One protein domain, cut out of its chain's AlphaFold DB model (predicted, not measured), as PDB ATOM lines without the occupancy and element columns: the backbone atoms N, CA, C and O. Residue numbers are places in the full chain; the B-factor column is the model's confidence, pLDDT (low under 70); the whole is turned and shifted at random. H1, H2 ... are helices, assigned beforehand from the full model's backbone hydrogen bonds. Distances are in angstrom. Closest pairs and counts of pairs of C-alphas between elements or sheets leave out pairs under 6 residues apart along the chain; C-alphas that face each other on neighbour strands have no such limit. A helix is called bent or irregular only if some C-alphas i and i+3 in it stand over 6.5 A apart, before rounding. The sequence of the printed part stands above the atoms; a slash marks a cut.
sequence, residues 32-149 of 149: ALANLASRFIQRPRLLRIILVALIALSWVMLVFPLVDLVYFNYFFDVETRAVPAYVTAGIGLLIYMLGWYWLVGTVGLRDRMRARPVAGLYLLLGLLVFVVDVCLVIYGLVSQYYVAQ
ATOM      1  N   ALA A  32     -16.392 -20.666   4.862       86.88
ATOM      2  CA  ALA A  32     -16.168 -19.610   5.850       86.88
ATOM      3  C   ALA A  32     -17.437 -19.305   6.669       86.88
ATOM      4  O   ALA A  32     -17.377 -19.263   7.900       86.88
ATOM      5  N   LEU A  33     -18.596 -19.178   6.013       86.88
ATOM      6  CA  LEU A  33     -19.887 -18.963   6.682       86.88
ATOM      7  C   LEU A  33     -20.283 -20.150   7.571       86.88
ATOM      8  O   LEU A  33     -20.751 -19.954   8.693       86.88
ATOM      9  N   ALA A  34     -20.066 -21.384   7.107       84.62
ATOM     10  CA  ALA A  34     -20.315 -22.582   7.906       84.62
ATOM     11  C   ALA A  34     -19.398 -22.649   9.141       84.62
ATOM     12  O   ALA A  34     -19.859 -22.977  10.235       84.62
ATOM     13  N   ASN A  35     -18.124 -22.274   8.999       86.94
ATOM     14  CA  ASN A  35     -17.176 -22.204  10.114       86.94
ATOM     15  C   ASN A  35     -17.536 -21.104  11.120       86.94
ATOM     16  O   ASN A  35     -17.399 -21.302  12.327       86.94
ATOM     17  N   LEU A  36     -18.012 -19.950  10.648       85.06
ATOM     18  CA  LEU A  36     -18.527 -18.902  11.525       85.06
ATOM     19  C   LEU A  36     -19.724 -19.427  12.328       85.06
ATOM     20  O   LEU A  36     -19.723 -19.356  13.556       85.06
ATOM     21  N   ALA A  37     -20.707 -20.023  11.649       84.62
ATOM     22  CA  ALA A  37     -21.901 -20.567  12.289       84.62
ATOM     23  C   ALA A  37     -21.570 -21.663  13.312       84.62
ATOM     24  O   ALA A  37     -22.129 -21.668  14.408       84.62
ATOM     25  N   SER A  38     -20.638 -22.570  12.998       84.00
ATOM     26  CA  SER A  38     -20.278 -23.678  13.891       84.00
ATOM     27  C   SER A  38     -19.716 -23.192  15.232       84.00
ATOM     28  O   SER A  38     -20.088 -23.732  16.277       84.00
ATOM     29  N   ARG A  39     -18.917 -22.114  15.234       84.94
ATOM     30  CA  ARG A  39     -18.394 -21.482  16.461       84.94
ATOM     31  C   ARG A  39     -19.503 -20.969  17.378       84.94
ATOM     32  O   ARG A  39     -19.397 -21.095  18.597       84.94
ATOM     33  N   PHE A  40     -20.568 -20.405  16.810       80.94
ATOM     34  CA  PHE A  40     -21.707 -19.911  17.587       80.94
ATOM     35  C   PHE A  40     -22.662 -21.033  18.007       80.94
ATOM     36  O   PHE A  40     -23.206 -20.980  19.107       80.94
ATOM     37  N   ILE A  41     -22.830 -22.082  17.197       82.12
ATOM     38  CA  ILE A  41     -23.699 -23.230  17.518       82.12
ATOM     39  C   ILE A  41     -23.189 -24.006  18.745       82.12
ATOM     40  O   ILE A  41     -23.990 -24.517  19.529       82.12
ATOM     41  N   GLN A  42     -21.871 -24.059  18.956       83.31
ATOM     42  CA  GLN A  42     -21.269 -24.734  20.113       83.31
ATOM     43  C   GLN A  42     -21.498 -23.996  21.449       83.31
ATOM     44  O   GLN A  42     -21.340 -24.597  22.513       83.31
ATOM     45  N   ARG A  43     -21.898 -22.717  21.419       88.38
ATOM     46  CA  ARG A  43     -22.159 -21.897  22.615       88.38
ATOM     47  C   ARG A  43     -23.443 -22.328  23.349       88.38
ATOM     48  O   ARG A  43     -24.315 -22.979  22.762       88.38
ATOM     49  N   PRO A  44     -23.600 -21.965  24.642       89.88
ATOM     50  CA  PRO A  44     -24.808 -22.284  25.400       89.88
ATOM     51  C   PRO A  44     -26.070 -21.750  24.712       89.88
ATOM     52  O   PRO A  44     -26.066 -20.687  24.090       89.88
ATOM     53  N   ARG A  45     -27.177 -22.492  24.847       88.06
ATOM     54  CA  ARG A  45     -28.471 -22.170  24.217       88.06
ATOM     55  C   ARG A  45     -28.931 -20.744  24.521       88.06
ATOM     56  O   ARG A  45     -29.391 -20.069  23.611       88.06
ATOM     57  N   LEU A  46     -28.758 -20.290  25.762       91.12
ATOM     58  CA  LEU A  46     -29.158 -18.951  26.192       91.12
ATOM     59  C   LEU A  46     -28.463 -17.850  25.376       91.12
ATOM     60  O   LEU A  46     -29.119 -16.923  24.923       91.12
ATOM     61  N   LEU A  47     -27.164 -17.998  25.106       91.94
ATOM     62  CA  LEU A  47     -26.397 -17.018  24.332       91.94
ATOM     63  C   LEU A  47     -26.873 -16.958  22.876       91.94
ATOM     64  O   LEU A  47     -26.961 -15.880  22.301       91.94
ATOM     65  N   ARG A  48     -27.255 -18.104  22.299       91.56
ATOM     66  CA  ARG A  48     -27.849 -18.162  20.954       91.56
ATOM     67  C   ARG A  48     -29.219 -17.478  20.906       91.56
ATOM     68  O   ARG A  48     -29.494 -16.778  19.942       91.56
ATOM     69  N   ILE A  49     -30.045 -17.643  21.943       93.75
ATOM     70  CA  ILE A  49     -31.348 -16.964  22.056       93.75
ATOM     71  C   ILE A  49     -31.156 -15.448  22.139       93.75
ATOM     72  O   ILE A  49     -31.779 -14.720  21.373       93.75
ATOM     73  N   ILE A  50     -30.259 -14.984  23.016       95.62
ATOM     74  CA  ILE A  50     -29.947 -13.555  23.161       95.62
ATOM     75  C   ILE A  50     -29.440 -12.983  21.835       95.62
ATOM     76  O   ILE A  50     -29.909 -11.937  21.402       95.62
ATOM     77  N   LEU A  51     -28.533 -13.685  21.154       94.44
ATOM     78  CA  LEU A  51     -27.997 -13.246  19.866       94.44
ATOM     79  C   LEU A  51     -29.091 -13.111  18.798       94.44
ATOM     80  O   LEU A  51     -29.131 -12.115  18.083       94.44
ATOM     81  N   VAL A  52     -29.993 -14.091  18.699       95.44
ATOM     82  CA  VAL A  52     -31.121 -14.034  17.757       95.44
ATOM     83  C   VAL A  52     -32.077 -12.892  18.106       95.44
ATOM     84  O   VAL A  52     -32.530 -12.202  17.197       95.44
ATOM     85  N   ALA A  53     -32.339 -12.655  19.396       96.44
ATOM     86  CA  ALA A  53     -33.166 -11.541  19.852       96.44
ATOM     87  C   ALA A  53     -32.544 -10.179  19.508       96.44
ATOM     88  O   ALA A  53     -33.240  -9.322  18.975       96.44
ATOM     89  N   LEU A  54     -31.240  -9.996  19.748       96.75
ATOM     90  CA  LEU A  54     -30.526  -8.763  19.406       96.75
ATOM     91  C   LEU A  54     -30.534  -8.501  17.900       96.75
ATOM     92  O   LEU A  54     -30.817  -7.386  17.484       96.75
ATOM     93  N   ILE A  55     -30.291  -9.530  17.084       96.62
ATOM     94  CA  ILE A  55     -30.351  -9.397  15.624       96.62
ATOM     95  C   ILE A  55     -31.762  -9.002  15.180       96.62
ATOM     96  O   ILE A  55     -31.910  -8.068  14.398       96.62
ATOM     97  N   ALA A  56     -32.799  -9.679  15.678       97.31
ATOM     98  CA  ALA A  56     -34.179  -9.350  15.328       97.31
ATOM     99  C   ALA A  56     -34.548  -7.918  15.744       97.31
ATOM    100  O   ALA A  56     -35.165  -7.199  14.962       97.31
ATOM    101  N   LEU A  57     -34.123  -7.486  16.934       97.31
ATOM    102  CA  LEU A  57     -34.337  -6.125  17.421       97.31
ATOM    103  C   LEU A  57     -33.633  -5.084  16.543       97.31
ATOM    104  O   LEU A  57     -34.244  -4.080  16.194       97.31
ATOM    105  N   SER A  58     -32.391  -5.351  16.144       97.00
ATOM    106  CA  SER A  58     -31.642  -4.513  15.205       97.00
ATOM    107  C   SER A  58     -32.377  -4.328  13.881       97.00
ATOM    108  O   SER A  58     -32.609  -3.215  13.424       97.00
ATOM    109  N   TRP A  59     -32.865  -5.424  13.298       97.38
ATOM    110  CA  TRP A  59     -33.683  -5.343  12.091       97.38
ATOM    111  C   TRP A  59     -34.956  -4.517  12.283       97.38
ATOM    112  O   TRP A  59     -35.317  -3.757  11.387       97.38
ATOM    113  N   VAL A  60     -35.628  -4.643  13.430       97.38
ATOM    114  CA  VAL A  60     -36.792  -3.802  13.742       97.38
ATOM    115  C   VAL A  60     -36.388  -2.333  13.788       97.38
ATOM    116  O   VAL A  60     -37.060  -1.528  13.154       97.38
ATOM    117  N   MET A  61     -35.290  -1.983  14.463       96.31
ATOM    118  CA  MET A  61     -34.812  -0.598  14.532       96.31
ATOM    119  C   MET A  61     -34.488  -0.012  13.158       96.31
ATOM    120  O   MET A  61     -34.862   1.128  12.891       96.31
ATOM    121  N   LEU A  62     -33.870  -0.794  12.272       96.06
ATOM    122  CA  LEU A  62     -33.566  -0.355  10.911       96.06
ATOM    123  C   LEU A  62     -34.832  -0.173  10.055       96.06
ATOM    124  O   LEU A  62     -34.943   0.782   9.286       96.06
ATOM    125  N   VAL A  63     -35.783  -1.105  10.155       96.38
ATOM    126  CA  VAL A  63     -36.985  -1.134   9.305       96.38
ATOM    127  C   VAL A  63     -38.050  -0.145   9.782       96.38
ATOM    128  O   VAL A  63     -38.794   0.383   8.959       96.38
ATOM    129  N   PHE A  64     -38.115   0.135  11.083       96.25
ATOM    130  CA  PHE A  64     -39.105   1.027  11.682       96.25
ATOM    131  C   PHE A  64     -39.221   2.399  10.991       96.25
ATOM    132  O   PHE A  64     -40.305   2.699  10.491       96.25
ATOM    133  N   PRO A  65     -38.144   3.201  10.840       94.88
ATOM    134  CA  PRO A  65     -38.237   4.505  10.181       94.88
ATOM    135  C   PRO A  65     -38.636   4.401   8.704       94.88
ATOM    136  O   PRO A  65     -39.278   5.305   8.177       94.88
ATOM    137  N   LEU A  66     -38.282   3.302   8.025       96.25
ATOM    138  CA  LEU A  66     -38.664   3.076   6.632       96.25
ATOM    139  C   LEU A  66     -40.169   2.807   6.508       96.25
ATOM    140  O   LEU A  66     -40.821   3.362   5.624       96.25
ATOM    141  N   VAL A  67     -40.721   1.971   7.392       96.94
ATOM    142  CA  VAL A  67     -42.160   1.676   7.422       96.94
ATOM    143  C   VAL A  67     -42.950   2.927   7.787       96.94
ATOM    144  O   VAL A  67     -43.934   3.224   7.111       96.94
ATOM    145  N   ASP A  68     -42.492   3.690   8.779       96.00
ATOM    146  CA  ASP A  68     -43.111   4.961   9.153       96.00
ATOM    147  C   ASP A  68     -43.107   5.944   7.981       96.00
ATOM    148  O   ASP A  68     -44.153   6.490   7.633       96.00
ATOM    149  N   LEU A  69     -41.966   6.125   7.308       96.44
ATOM    150  CA  LEU A  69     -41.854   7.020   6.157       96.44
ATOM    151  C   LEU A  69     -42.835   6.640   5.038       96.44
ATOM    152  O   LEU A  69     -43.483   7.509   4.454       96.44
ATOM    153  N   VAL A  70     -42.955   5.349   4.722       97.31
ATOM    154  CA  VAL A  70     -43.902   4.870   3.704       97.31
ATOM    155  C   VAL A  70     -45.344   5.082   4.169       97.31
ATOM    156  O   VAL A  70     -46.176   5.559   3.398       97.31
ATOM    157  N   TYR A  71     -45.650   4.775   5.426       96.94
ATOM    158  CA  TYR A  71     -46.990   4.958   5.967       96.94
ATOM    159  C   TYR A  71     -47.420   6.430   5.936       96.94
ATOM    160  O   TYR A  71     -48.492   6.733   5.416       96.94
ATOM    161  N   PHE A  72     -46.566   7.348   6.397       96.69
ATOM    162  CA  PHE A  72     -46.873   8.779   6.419       96.69
ATOM    163  C   PHE A  72     -47.102   9.368   5.024       96.69
ATOM    164  O   PHE A  72     -47.985  10.205   4.858       96.69
ATOM    165  N   ASN A  73     -46.337   8.926   4.024       97.19
ATOM    166  CA  ASN A  73     -46.434   9.477   2.671       97.19
ATOM    167  C   ASN A  73     -47.615   8.927   1.857       97.19
ATOM    168  O   ASN A  73     -48.090   9.619   0.959       97.19
ATOM    169  N   TYR A  74     -48.074   7.700   2.133       96.81
ATOM    170  CA  TYR A  74     -49.026   7.009   1.250       96.81
ATOM    171  C   TYR A  74     -50.315   6.527   1.926       96.81
ATOM    172  O   TYR A  74     -51.327   6.390   1.243       96.81
ATOM    173  N   PHE A  75     -50.303   6.250   3.231       94.50
ATOM    174  CA  PHE A  75     -51.387   5.529   3.915       94.50
ATOM    175  C   PHE A  75     -51.854   6.194   5.216       94.50
ATOM    176  O   PHE A  75     -52.610   5.580   5.966       94.50
ATOM    177  N   PHE A  76     -51.391   7.411   5.515       95.31
ATOM    178  CA  PHE A  76     -51.646   8.039   6.805       95.31
ATOM    179  C   PHE A  76     -53.136   8.287   7.047       95.31
ATOM    180  O   PHE A  76     -53.756   9.115   6.382       95.31
ATOM    181  N   ASP A  77     -53.660   7.631   8.080       95.56
ATOM    182  CA  ASP A  77     -54.941   7.939   8.703       95.56
ATOM    183  C   ASP A  77     -54.764   8.001  10.232       95.56
ATOM    184  O   ASP A  77     -53.904   7.340  10.833       95.56
ATOM    185  N   VAL A  78     -55.572   8.838  10.876       94.50
ATOM    186  CA  VAL A  78     -55.635   8.989  12.328       94.50
ATOM    187  C   VAL A  78     -56.138   7.713  12.997       94.50
ATOM    188  O   VAL A  78     -55.645   7.372  14.075       94.50
ATOM    189  N   GLU A  79     -57.063   6.991  12.367       97.00
ATOM    190  CA  GLU A  79     -57.633   5.765  12.935       97.00
ATOM    191  C   GLU A  79     -56.659   4.575  12.880       97.00
ATOM    192  O   GLU A  79     -56.721   3.677  13.720       97.00
ATOM    193  N   THR A  80     -55.701   4.580  11.947       95.19
ATOM    194  CA  THR A  80     -54.798   3.443  11.685       95.19
ATOM    195  C   THR A  80     -53.355   3.677  12.142       95.19
ATOM    196  O   THR A  80     -52.460   2.905  11.802       95.19
ATOM    197  N   ARG A  81     -53.113   4.667  13.016       93.62
ATOM    198  CA  ARG A  81     -51.778   5.025  13.553       93.62
ATOM    199  C   ARG A  81     -50.965   3.859  14.136       93.62
ATOM    200  O   ARG A  81     -49.746   3.954  14.206       93.62
ATOM    201  N   ALA A  82     -51.611   2.777  14.571       95.50
ATOM    202  CA  ALA A  82     -50.939   1.594  15.115       95.50
ATOM    203  C   ALA A  82     -50.427   0.610  14.041       95.50
ATOM    204  O   ALA A  82     -49.620  -0.268  14.351       95.50
ATOM    205  N   VAL A  83     -50.869   0.734  12.784       95.94
ATOM    206  CA  VAL A  83     -50.527  -0.198  11.695       95.94
ATOM    207  C   VAL A  83     -49.011  -0.323  11.468       95.94
ATOM    208  O   VAL A  83     -48.537  -1.462  11.421       95.94
ATOM    209  N   PRO A  84     -48.216   0.765  11.406       95.94
ATOM    210  CA  PRO A  84     -46.760   0.666  11.243       95.94
ATOM    211  C   PRO A  84     -46.084  -0.172  12.332       95.94
ATOM    212  O   PRO A  84     -45.218  -1.005  12.046       95.94
ATOM    213  N   ALA A  85     -46.532  -0.023  13.583       95.56
ATOM    214  CA  ALA A  85     -46.004  -0.774  14.717       95.56
ATOM    215  C   ALA A  85     -46.298  -2.279  14.591       95.56
ATOM    216  O   ALA A  85     -45.426  -3.106  14.858       95.56
ATOM    217  N   TYR A  86     -47.493  -2.661  14.130       97.44
ATOM    218  CA  TYR A  86     -47.816  -4.074  13.902       97.44
ATOM    219  C   TYR A  86     -47.031  -4.681  12.738       97.44
ATOM    220  O   TYR A  86     -46.568  -5.819  12.842       97.44
ATOM    221  N   VAL A  87     -46.839  -3.929  11.652       97.25
ATOM    222  CA  VAL A  87     -46.053  -4.385  10.494       97.25
ATOM    223  C   VAL A  87     -44.595  -4.614  10.896       97.25
ATOM    224  O   VAL A  87     -44.036  -5.680  10.633       97.25
ATOM    225  N   THR A  88     -43.991  -3.654  11.592       97.19
ATOM    226  CA  THR A  88     -42.599  -3.746  12.061       97.19
ATOM    227  C   THR A  88     -42.413  -4.861  13.090       97.19
ATOM    228  O   THR A  88     -41.474  -5.652  12.966       97.19
ATOM    229  N   ALA A  89     -43.341  -5.013  14.041       96.56
ATOM    230  CA  ALA A  89     -43.340  -6.128  14.986       96.56
ATOM    231  C   ALA A  89     -43.457  -7.490  14.279       96.56
ATOM    232  O   ALA A  89     -42.743  -8.431  14.631       96.56
ATOM    233  N   GLY A  90     -44.309  -7.593  13.254       97.69
ATOM    234  CA  GLY A  90     -44.449  -8.796  12.432       97.69
ATOM    235  C   GLY A  90     -43.151  -9.170  11.712       97.69
ATOM    236  O   GLY A  90     -42.729 -10.326  11.761       97.69
ATOM    237  N   ILE A  91     -42.467  -8.188  11.115       96.81
ATOM    238  CA  ILE A  91     -41.154  -8.389  10.479       96.81
ATOM    239  C   ILE A  91     -40.123  -8.868  11.511       96.81
ATOM    240  O   ILE A  91     -39.440  -9.868  11.278       96.81
ATOM    241  N   GLY A  92     -40.053  -8.218  12.676       97.19
ATOM    242  CA  GLY A  92     -39.165  -8.625  13.767       97.19
ATOM    243  C   GLY A  92     -39.414 -10.058  14.235       97.19
ATOM    244  O   GLY A  92     -38.469 -10.836  14.395       97.19
ATOM    245  N   LEU A  93     -40.684 -10.441  14.389       97.69
ATOM    246  CA  LEU A  93     -41.072 -11.795  14.776       97.69
ATOM    247  C   LEU A  93     -40.647 -12.834  13.730       97.69
ATOM    248  O   LEU A  93     -40.117 -13.883  14.100       97.69
ATOM    249  N   LEU A  94     -40.831 -12.549  12.436       97.38
ATOM    250  CA  LEU A  94     -40.402 -13.444  11.356       97.38
ATOM    251  C   LEU A  94     -38.885 -13.655  11.372       97.38
ATOM    252  O   LEU A  94     -38.416 -14.793  11.295       97.38
ATOM    253  N   ILE A  95     -38.113 -12.580  11.535       96.69
ATOM    254  CA  ILE A  95     -36.647 -12.643  11.616       96.69
ATOM    255  C   ILE A  95     -36.214 -13.444  12.846       96.69
ATOM    256  O   ILE A  95     -35.363 -14.331  12.740       96.69
ATOM    257  N   TYR A  96     -36.852 -13.204  13.994       96.06
ATOM    258  CA  TYR A  96     -36.608 -13.967  15.213       96.06
ATOM    259  C   TYR A  96     -36.906 -15.462  15.026       96.06
ATOM    260  O   TYR A  96     -36.099 -16.303  15.421       96.06
ATOM    261  N   MET A  97     -38.024 -15.815  14.382       95.56
ATOM    262  CA  MET A  97     -38.374 -17.210  14.096       95.56
ATOM    263  C   MET A  97     -37.369 -17.885  13.155       95.56
ATOM    264  O   MET A  97     -36.987 -19.034  13.397       95.56
ATOM    265  N   LEU A  98     -36.891 -17.177  12.127       93.44
ATOM    266  CA  LEU A  98     -35.840 -17.676  11.234       93.44
ATOM    267  C   LEU A  98     -34.534 -17.930  11.995       93.44
ATOM    268  O   LEU A  98     -33.950 -19.011  11.885       93.44
ATOM    269  N   GLY A  99     -34.111 -16.978  12.829       91.75
ATOM    270  CA  GLY A  99     -32.940 -17.145  13.685       91.75
ATOM    271  C   GLY A  99     -33.116 -18.278  14.699       91.75
ATOM    272  O   GLY A  99     -32.192 -19.060  14.925       91.75
ATOM    273  N   TRP A 100     -34.310 -18.444  15.266       92.19
ATOM    274  CA  TRP A 100     -34.606 -19.553  16.170       92.19
ATOM    275  C   TRP A 100     -34.460 -20.900  15.461       92.19
ATOM    276  O   TRP A 100     -33.791 -21.800  15.974       92.19
ATOM    277  N   TYR A 101     -35.033 -21.026  14.264       89.56
ATOM    278  CA  TYR A 101     -34.969 -22.247  13.467       89.56
ATOM    279  C   TYR A 101     -33.535 -22.580  13.020       89.56
ATOM    280  O   TYR A 101     -33.133 -23.744  13.078       89.56
ATOM    281  N   TRP A 102     -32.740 -21.582  12.619       87.50
ATOM    282  CA  TRP A 102     -31.389 -21.806  12.089       87.50
ATOM    283  C   TRP A 102     -30.276 -21.858  13.139       87.50
ATOM    284  O   TRP A 102     -29.312 -22.600  12.941       87.50
ATOM    285  N   LEU A 103     -30.371 -21.089  14.231       86.94
ATOM    286  CA  LEU A 103     -29.309 -20.987  15.241       86.94
ATOM    287  C   LEU A 103     -29.623 -21.688  16.557       86.94
ATOM    288  O   LEU A 103     -28.722 -22.293  17.141       86.94
ATOM    289  N   VAL A 104     -30.845 -21.566  17.076       86.50
ATOM    290  CA  VAL A 104     -31.191 -22.094  18.408       86.50
ATOM    291  C   VAL A 104     -31.542 -23.577  18.303       86.50
ATOM    292  O   VAL A 104     -30.989 -24.401  19.045       86.50
ATOM    293  N   GLY A 105     -32.411 -23.900  17.345       79.25
ATOM    294  CA  GLY A 105     -32.995 -25.214  17.124       79.25
ATOM    295  C   GLY A 105     -33.876 -25.703  18.275       79.25
ATOM    296  O   GLY A 105     -34.043 -25.048  19.307       79.25
ATOM    297  N   THR A 106     -34.463 -26.883  18.096       75.69
ATOM    298  CA  THR A 106     -35.311 -27.538  19.098       75.69
ATOM    299  C   THR A 106     -34.513 -28.539  19.939       75.69
ATOM    300  O   THR A 106     -33.472 -29.063  19.526       75.69
ATOM    301  N   VAL A 107     -34.977 -28.777  21.169       67.19
ATOM    302  CA  VAL A 107     -34.358 -29.734  22.099       67.19
ATOM    303  C   VAL A 107     -34.426 -31.133  21.472       67.19
ATOM    304  O   VAL A 107     -35.498 -31.562  21.064       67.19
ATOM    305  N   GLY A 108     -33.282 -31.814  21.343       63.75
ATOM    306  CA  GLY A 108     -33.177 -33.151  20.733       63.75
ATOM    307  C   GLY A 108     -32.617 -33.200  19.303       63.75
ATOM    308  O   GLY A 108     -32.224 -34.268  18.852       63.75
ATOM    309  N   LEU A 109     -32.487 -32.064  18.601       63.16
ATOM    310  CA  LEU A 109     -31.912 -32.000  17.238       63.16
ATOM    311  C   LEU A 109     -30.468 -31.471  17.179       63.16
ATOM    312  O   LEU A 109     -29.979 -31.121  16.102       63.16
ATOM    313  N   ARG A 110     -29.765 -31.423  18.320       57.72
ATOM    314  CA  ARG A 110     -28.418 -30.830  18.432       57.72
ATOM    315  C   ARG A 110     -27.415 -31.448  17.451       57.72
ATOM    316  O   ARG A 110     -26.651 -30.707  16.845       57.72
ATOM    317  N   ASP A 111     -27.509 -32.754  17.209       56.03
ATOM    318  CA  ASP A 111     -26.567 -33.483  16.349       56.03
ATOM    319  C   ASP A 111     -26.902 -33.388  14.849       56.03
ATOM    320  O   ASP A 111     -26.046 -33.631  14.000       56.03
ATOM    321  N   ARG A 112     -28.130 -32.978  14.492       57.19
ATOM    322  CA  ARG A 112     -28.542 -32.777  13.087       57.19
ATOM    323  C   ARG A 112     -28.344 -31.345  12.595       57.19
ATOM    324  O   ARG A 112     -28.433 -31.102  11.389       57.19
ATOM    325  N   MET A 113     -28.040 -30.400  13.485       60.59
ATOM    326  CA  MET A 113     -27.678 -29.031  13.116       60.59
ATOM    327  C   MET A 113     -26.229 -28.978  12.622       60.59
ATOM    328  O   MET A 113     -25.349 -28.374  13.232       60.59
ATOM    329  N   ARG A 114     -25.971 -29.617  11.476       61.72
ATOM    330  CA  ARG A 114     -24.750 -29.374  10.705       61.72
ATOM    331  C   ARG A 114     -24.719 -27.881  10.385       61.72
ATOM    332  O   ARG A 114     -25.726 -27.357   9.915       61.72
ATOM    333  N   ALA A 115     -23.603 -27.205  10.656       65.25
ATOM    334  CA  ALA A 115     -23.461 -25.774  10.413       65.25
ATOM    335  C   ALA A 115     -23.768 -25.462   8.942       65.25
ATOM    336  O   ALA A 115     -22.976 -25.757   8.046       65.25
ATOM    337  N   ARG A 116     -24.971 -24.939   8.684       78.62
ATOM    338  CA  ARG A 116     -25.402 -24.581   7.334       78.62
ATOM    339  C   ARG A 116     -24.830 -23.204   7.006       78.62
ATOM    340  O   ARG A 116     -24.905 -22.318   7.860       78.62
ATOM    341  N   PRO A 117     -24.342 -22.977   5.776       79.56
ATOM    342  CA  PRO A 117     -23.859 -21.660   5.361       79.56
ATOM    343  C   PRO A 117     -24.934 -20.572   5.525       79.56
ATOM    344  O   PRO A 117     -24.607 -19.430   5.825       79.56
ATOM    345  N   VAL A 118     -26.217 -20.946   5.440       87.00
ATOM    346  CA  VAL A 118     -27.370 -20.057   5.673       87.00
ATOM    347  C   VAL A 118     -27.372 -19.448   7.081       87.00
ATOM    348  O   VAL A 118     -27.651 -18.263   7.227       87.00
ATOM    349  N   ALA A 119     -27.004 -20.207   8.119       88.25
ATOM    350  CA  ALA A 119     -26.915 -19.668   9.479       88.25
ATOM    351  C   ALA A 119     -25.767 -18.653   9.607       88.25
ATOM    352  O   ALA A 119     -25.896 -17.648  10.302       88.25
ATOM    353  N   GLY A 120     -24.657 -18.887   8.897       88.75
ATOM    354  CA  GLY A 120     -23.553 -17.935   8.814       88.75
ATOM    355  C   GLY A 120     -23.958 -16.650   8.093       88.75
ATOM    356  O   GLY A 120     -23.612 -15.567   8.552       88.75
ATOM    357  N   LEU A 121     -24.740 -16.759   7.013       91.81
ATOM    358  CA  LEU A 121     -25.283 -15.605   6.295       91.81
ATOM    359  C   LEU A 121     -26.235 -14.785   7.176       91.81
ATOM    360  O   LEU A 121     -26.115 -13.566   7.212       91.81
ATOM    361  N   TYR A 122     -27.130 -15.442   7.922       92.69
ATOM    362  CA  TYR A 122     -28.013 -14.776   8.885       92.69
ATOM    363  C   TYR A 122     -27.218 -13.966   9.916       92.69
ATOM    364  O   TYR A 122     -27.529 -12.805  10.168       92.69
ATOM    365  N   LEU A 123     -26.156 -14.556  10.476       92.88
ATOM    366  CA  LEU A 123     -25.273 -13.868  11.417       92.88
ATOM    367  C   LEU A 123     -24.539 -12.691  10.781       92.88
ATOM    368  O   LEU A 123     -24.442 -11.638  11.402       92.88
ATOM    369  N   LEU A 124     -24.025 -12.862   9.562       94.12
ATOM    370  CA  LEU A 124     -23.308 -11.809   8.849       94.12
ATOM    371  C   LEU A 124     -24.226 -10.622   8.538       94.12
ATOM    372  O   LEU A 124     -23.854  -9.482   8.799       94.12
ATOM    373  N   LEU A 125     -25.429 -10.888   8.021       95.50
ATOM    374  CA  LEU A 125     -26.428  -9.857   7.742       95.50
ATOM    375  C   LEU A 125     -26.892  -9.170   9.028       95.50
ATOM    376  O   LEU A 125     -26.960  -7.947   9.068       95.50
ATOM    377  N   GLY A 126     -27.153  -9.935  10.091       95.19
ATOM    378  CA  GLY A 126     -27.510  -9.378  11.394       95.19
ATOM    379  C   GLY A 126     -26.410  -8.495  11.984       95.19
ATOM    380  O   GLY A 126     -26.704  -7.423  12.500       95.19
ATOM    381  N   LEU A 127     -25.146  -8.904  11.855       95.44
ATOM    382  CA  LEU A 127     -24.001  -8.098  12.275       95.44
ATOM    383  C   LEU A 127     -23.889  -6.806  11.458       95.44
ATOM    384  O   LEU A 127     -23.626  -5.754  12.028       95.44
ATOM    385  N   LEU A 128     -24.092  -6.877  10.141       97.00
ATOM    386  CA  LEU A 128     -24.052  -5.704   9.270       97.00
ATOM    387  C   LEU A 128     -25.143  -4.700   9.658       97.00
ATOM    388  O   LEU A 128     -24.836  -3.526   9.840       97.00
ATOM    389  N   VAL A 129     -26.381  -5.165   9.851       96.62
ATOM    390  CA  VAL A 129     -27.492  -4.316  10.312       96.62
ATOM    391  C   VAL A 129     -27.188  -3.708  11.677       96.62
ATOM    392  O   VAL A 129     -27.316  -2.502  11.836       96.62
ATOM    393  N   PHE A 130     -26.681  -4.497  12.625       96.38
ATOM    394  CA  PHE A 130     -26.299  -3.989  13.944       96.38
ATOM    395  C   PHE A 130     -25.241  -2.875  13.864       96.38
ATOM    396  O   PHE A 130     -25.341  -1.869  14.561       96.38
ATOM    397  N   VAL A 131     -24.229  -3.021  13.002       97.06
ATOM    398  CA  VAL A 131     -23.222  -1.967  12.780       97.06
ATOM    399  C   VAL A 131     -23.868  -0.709  12.199       97.06
ATOM    400  O   VAL A 131     -23.556   0.392  12.652       97.06
ATOM    401  N   VAL A 132     -24.783  -0.861  11.238       96.69
ATOM    402  CA  VAL A 132     -25.540   0.264  10.671       96.69
ATOM    403  C   VAL A 132     -26.359   0.972  11.752       96.69
ATOM    404  O   VAL A 132     -26.287   2.197  11.836       96.69
ATOM    405  N   ASP A 133     -27.055   0.235  12.621       95.81
ATOM    406  CA  ASP A 133     -27.826   0.809  13.731       95.81
ATOM    407  C   ASP A 133     -26.931   1.623  14.671       95.81
ATOM    408  O   ASP A 133     -27.248   2.764  15.005       95.81
ATOM    409  N   VAL A 134     -25.774   1.076  15.062       96.00
ATOM    410  CA  VAL A 134     -24.804   1.782  15.916       96.00
ATOM    411  C   VAL A 134     -24.324   3.070  15.245       96.00
ATOM    412  O   VAL A 134     -24.279   4.117  15.891       96.00
ATOM    413  N   CYS A 135     -24.003   3.025  13.949       96.81
ATOM    414  CA  CYS A 135     -23.616   4.213  13.192       96.81
ATOM    415  C   CYS A 135     -24.737   5.262  13.145       96.81
ATOM    416  O   CYS A 135     -24.457   6.445  13.341       96.81
ATOM    417  N   LEU A 136     -25.989   4.848  12.928       94.38
ATOM    418  CA  LEU A 136     -27.151   5.744  12.905       94.38
ATOM    419  C   LEU A 136     -27.400   6.392  14.271       94.38
ATOM    420  O   LEU A 136     -27.650   7.595  14.339       94.38
ATOM    421  N   VAL A 137     -27.277   5.628  15.357       94.25
ATOM    422  CA  VAL A 137     -27.418   6.148  16.725       94.25
ATOM    423  C   VAL A 137     -26.329   7.176  17.026       94.25
ATOM    424  O   VAL A 137     -26.637   8.269  17.497       94.25
ATOM    425  N   ILE A 138     -25.063   6.870  16.715       96.69
ATOM    426  CA  ILE A 138     -23.950   7.815  16.901       96.69
ATOM    427  C   ILE A 138     -24.183   9.081  16.074       96.69
ATOM    428  O   ILE A 138     -24.042  10.185  16.594       96.69
ATOM    429  N   TYR A 139     -24.569   8.930  14.807       95.44
ATOM    430  CA  TYR A 139     -24.863  10.058  13.930       95.44
ATOM    431  C   TYR A 139     -25.983  10.941  14.494       95.44
ATOM    432  O   TYR A 139     -25.829  12.160  14.549       95.44
ATOM    433  N   GLY A 140     -27.074  10.339  14.978       93.31
ATOM    434  CA  GLY A 140     -28.174  11.062  15.616       93.31
ATOM    435  C   GLY A 140     -27.733  11.833  16.863       93.31
ATOM    436  O   GLY A 140     -28.065  13.010  17.000       93.31
ATOM    437  N   LEU A 141     -26.929  11.212  17.733       94.56
ATOM    438  CA  LEU A 141     -26.390  11.856  18.938       94.56
ATOM    439  C   LEU A 141     -25.478  13.044  18.602       94.56
ATOM    440  O   LEU A 141     -25.593  14.111  19.204       94.56
ATOM    441  N   VAL A 142     -24.588  12.872  17.624       96.19
ATOM    442  CA  VAL A 142     -23.675  13.931  17.174       96.19
ATOM    443  C   VAL A 142     -24.452  15.073  16.517       96.19
ATOM    444  O   VAL A 142     -24.200  16.238  16.814       96.19
ATOM    445  N   SER A 143     -25.432  14.763  15.665       94.38
ATOM    446  CA  SER A 143     -26.269  15.767  15.004       94.38
ATOM    447  C   SER A 143     -27.056  16.618  16.002       94.38
ATOM    448  O   SER A 143     -27.101  17.836  15.840       94.38
ATOM    449  N   GLN A 144     -27.625  16.014  17.051       90.38
ATOM    450  CA  GLN A 144     -28.326  16.760  18.101       90.38
ATOM    451  C   GLN A 144     -27.402  17.732  18.845       90.38
ATOM    452  O   GLN A 144     -27.825  18.841  19.168       90.38
ATOM    453  N   TYR A 145     -26.143  17.349  19.078       89.81
ATOM    454  CA  TYR A 145     -25.166  18.210  19.748       89.81
ATOM    455  C   TYR A 145     -24.862  19.490  18.952       89.81
ATOM    456  O   TYR A 145     -24.750  20.559  19.543       89.81
ATOM    457  N   TYR A 146     -24.777  19.403  17.620       87.56
ATOM    458  CA  TYR A 146     -24.502  20.567  16.767       87.56
ATOM    459  C   TYR A 146     -25.683  21.533  16.625       87.56
ATOM    460  O   TYR A 146     -25.461  22.718  16.422       87.56
ATOM    461  N   VAL A 147     -26.924  21.051  16.718       84.50
ATOM    462  CA  VAL A 147     -28.127  21.901  16.591       84.50
ATOM    463  C   VAL A 147     -28.404  22.704  17.871       84.50
ATOM    464  O   VAL A 147     -29.126  23.694  17.834       84.50
ATOM    465  N   ALA A 148     -27.845  22.286  19.009       75.94
ATOM    466  CA  ALA A 148     -28.052  22.935  20.303       75.94
ATOM    467  C   ALA A 148     -27.105  24.125  20.584       75.94
ATOM    468  O   ALA A 148     -27.222  24.730  21.652       75.94
ATOM    469  N   GLN A 149     -26.173  24.436  19.675       65.50
ATOM    470  CA  GLN A 149     -25.271  25.597  19.740       65.50
ATOM    471  C   GLN A 149     -25.736  26.696  18.786       65.50
ATOM    472  O   GLN A 149     -25.624  27.877  19.181       65.50
TER     473      GLN A 149
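What this domain is: This is residues 32 to 149 of the 149 residues of an uncharacterized protein of Anaerolineaceae bacterium (UniProt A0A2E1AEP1). Look first for the longest helix, H4, which splays away from a side-by-side pair, H3 and the bent H2, while short H1 lies across the end where H4 begins. Residues 137 to 149, of which 137 to 147 belong to H4, stick out. The printed part has 118 residues with four named helices, H1 to H4 in order, and no named strand: all helix. It is loose, with a radius of gyration of the C-alphas of 17.7 A and spans of 54 by 38 by 22 A.

Where its parts are: Find C-alpha 117 at (-23.859, -21.660, 5.361); from there H4 runs 45.2 A to C-alpha 147 at (-28.127, 21.901, 16.591). H3, residues 83 to 104, is 30.0 A long. H2, residues 45 to 74, was assigned as one helix by its hydrogen bonds but is bent: C-alphas 62 and 65 are 6.8 A apart. Its arms are H2a, residues 45 to 62, 26.1 A, and H2b, residues 65 to 74, 14.2 A. H1, residues 32 to 41, begins at (-16.168, -19.610, 5.850) and is 14.4 A long.

How they stand to each other: Residues 123 to 133 of H4 touch residues 55 to 62 of H2a at a steep tilt of 51 degrees; the closest C-alphas, Ile 55 and Gly 126, are 5.1 A apart. H4 and H1 touch about perpendicular, 84 degrees, through residues 117 to 123 of H4, closest at C-alphas 33 and 120, 4.4 A. H2a and H3 touch at a shallow tilt of 31 degrees, opposite ways, closest at C-alphas 56 and 96, 5.2 A. H2b and H4 are apart. Every O i to N i+4 pair is within hydrogen-bond range in H2a, H2b, H3 and H4, and 5 of 6 in H1.

The domain as a whole: The C-alphas farthest apart, of Gly 108 and Gln 149, are 59.3 A apart. The printed part has no cut; the link from H3 to H4, 12 residues, is long. Residues 107 to 115 and residue 149 have pLDDT under 70.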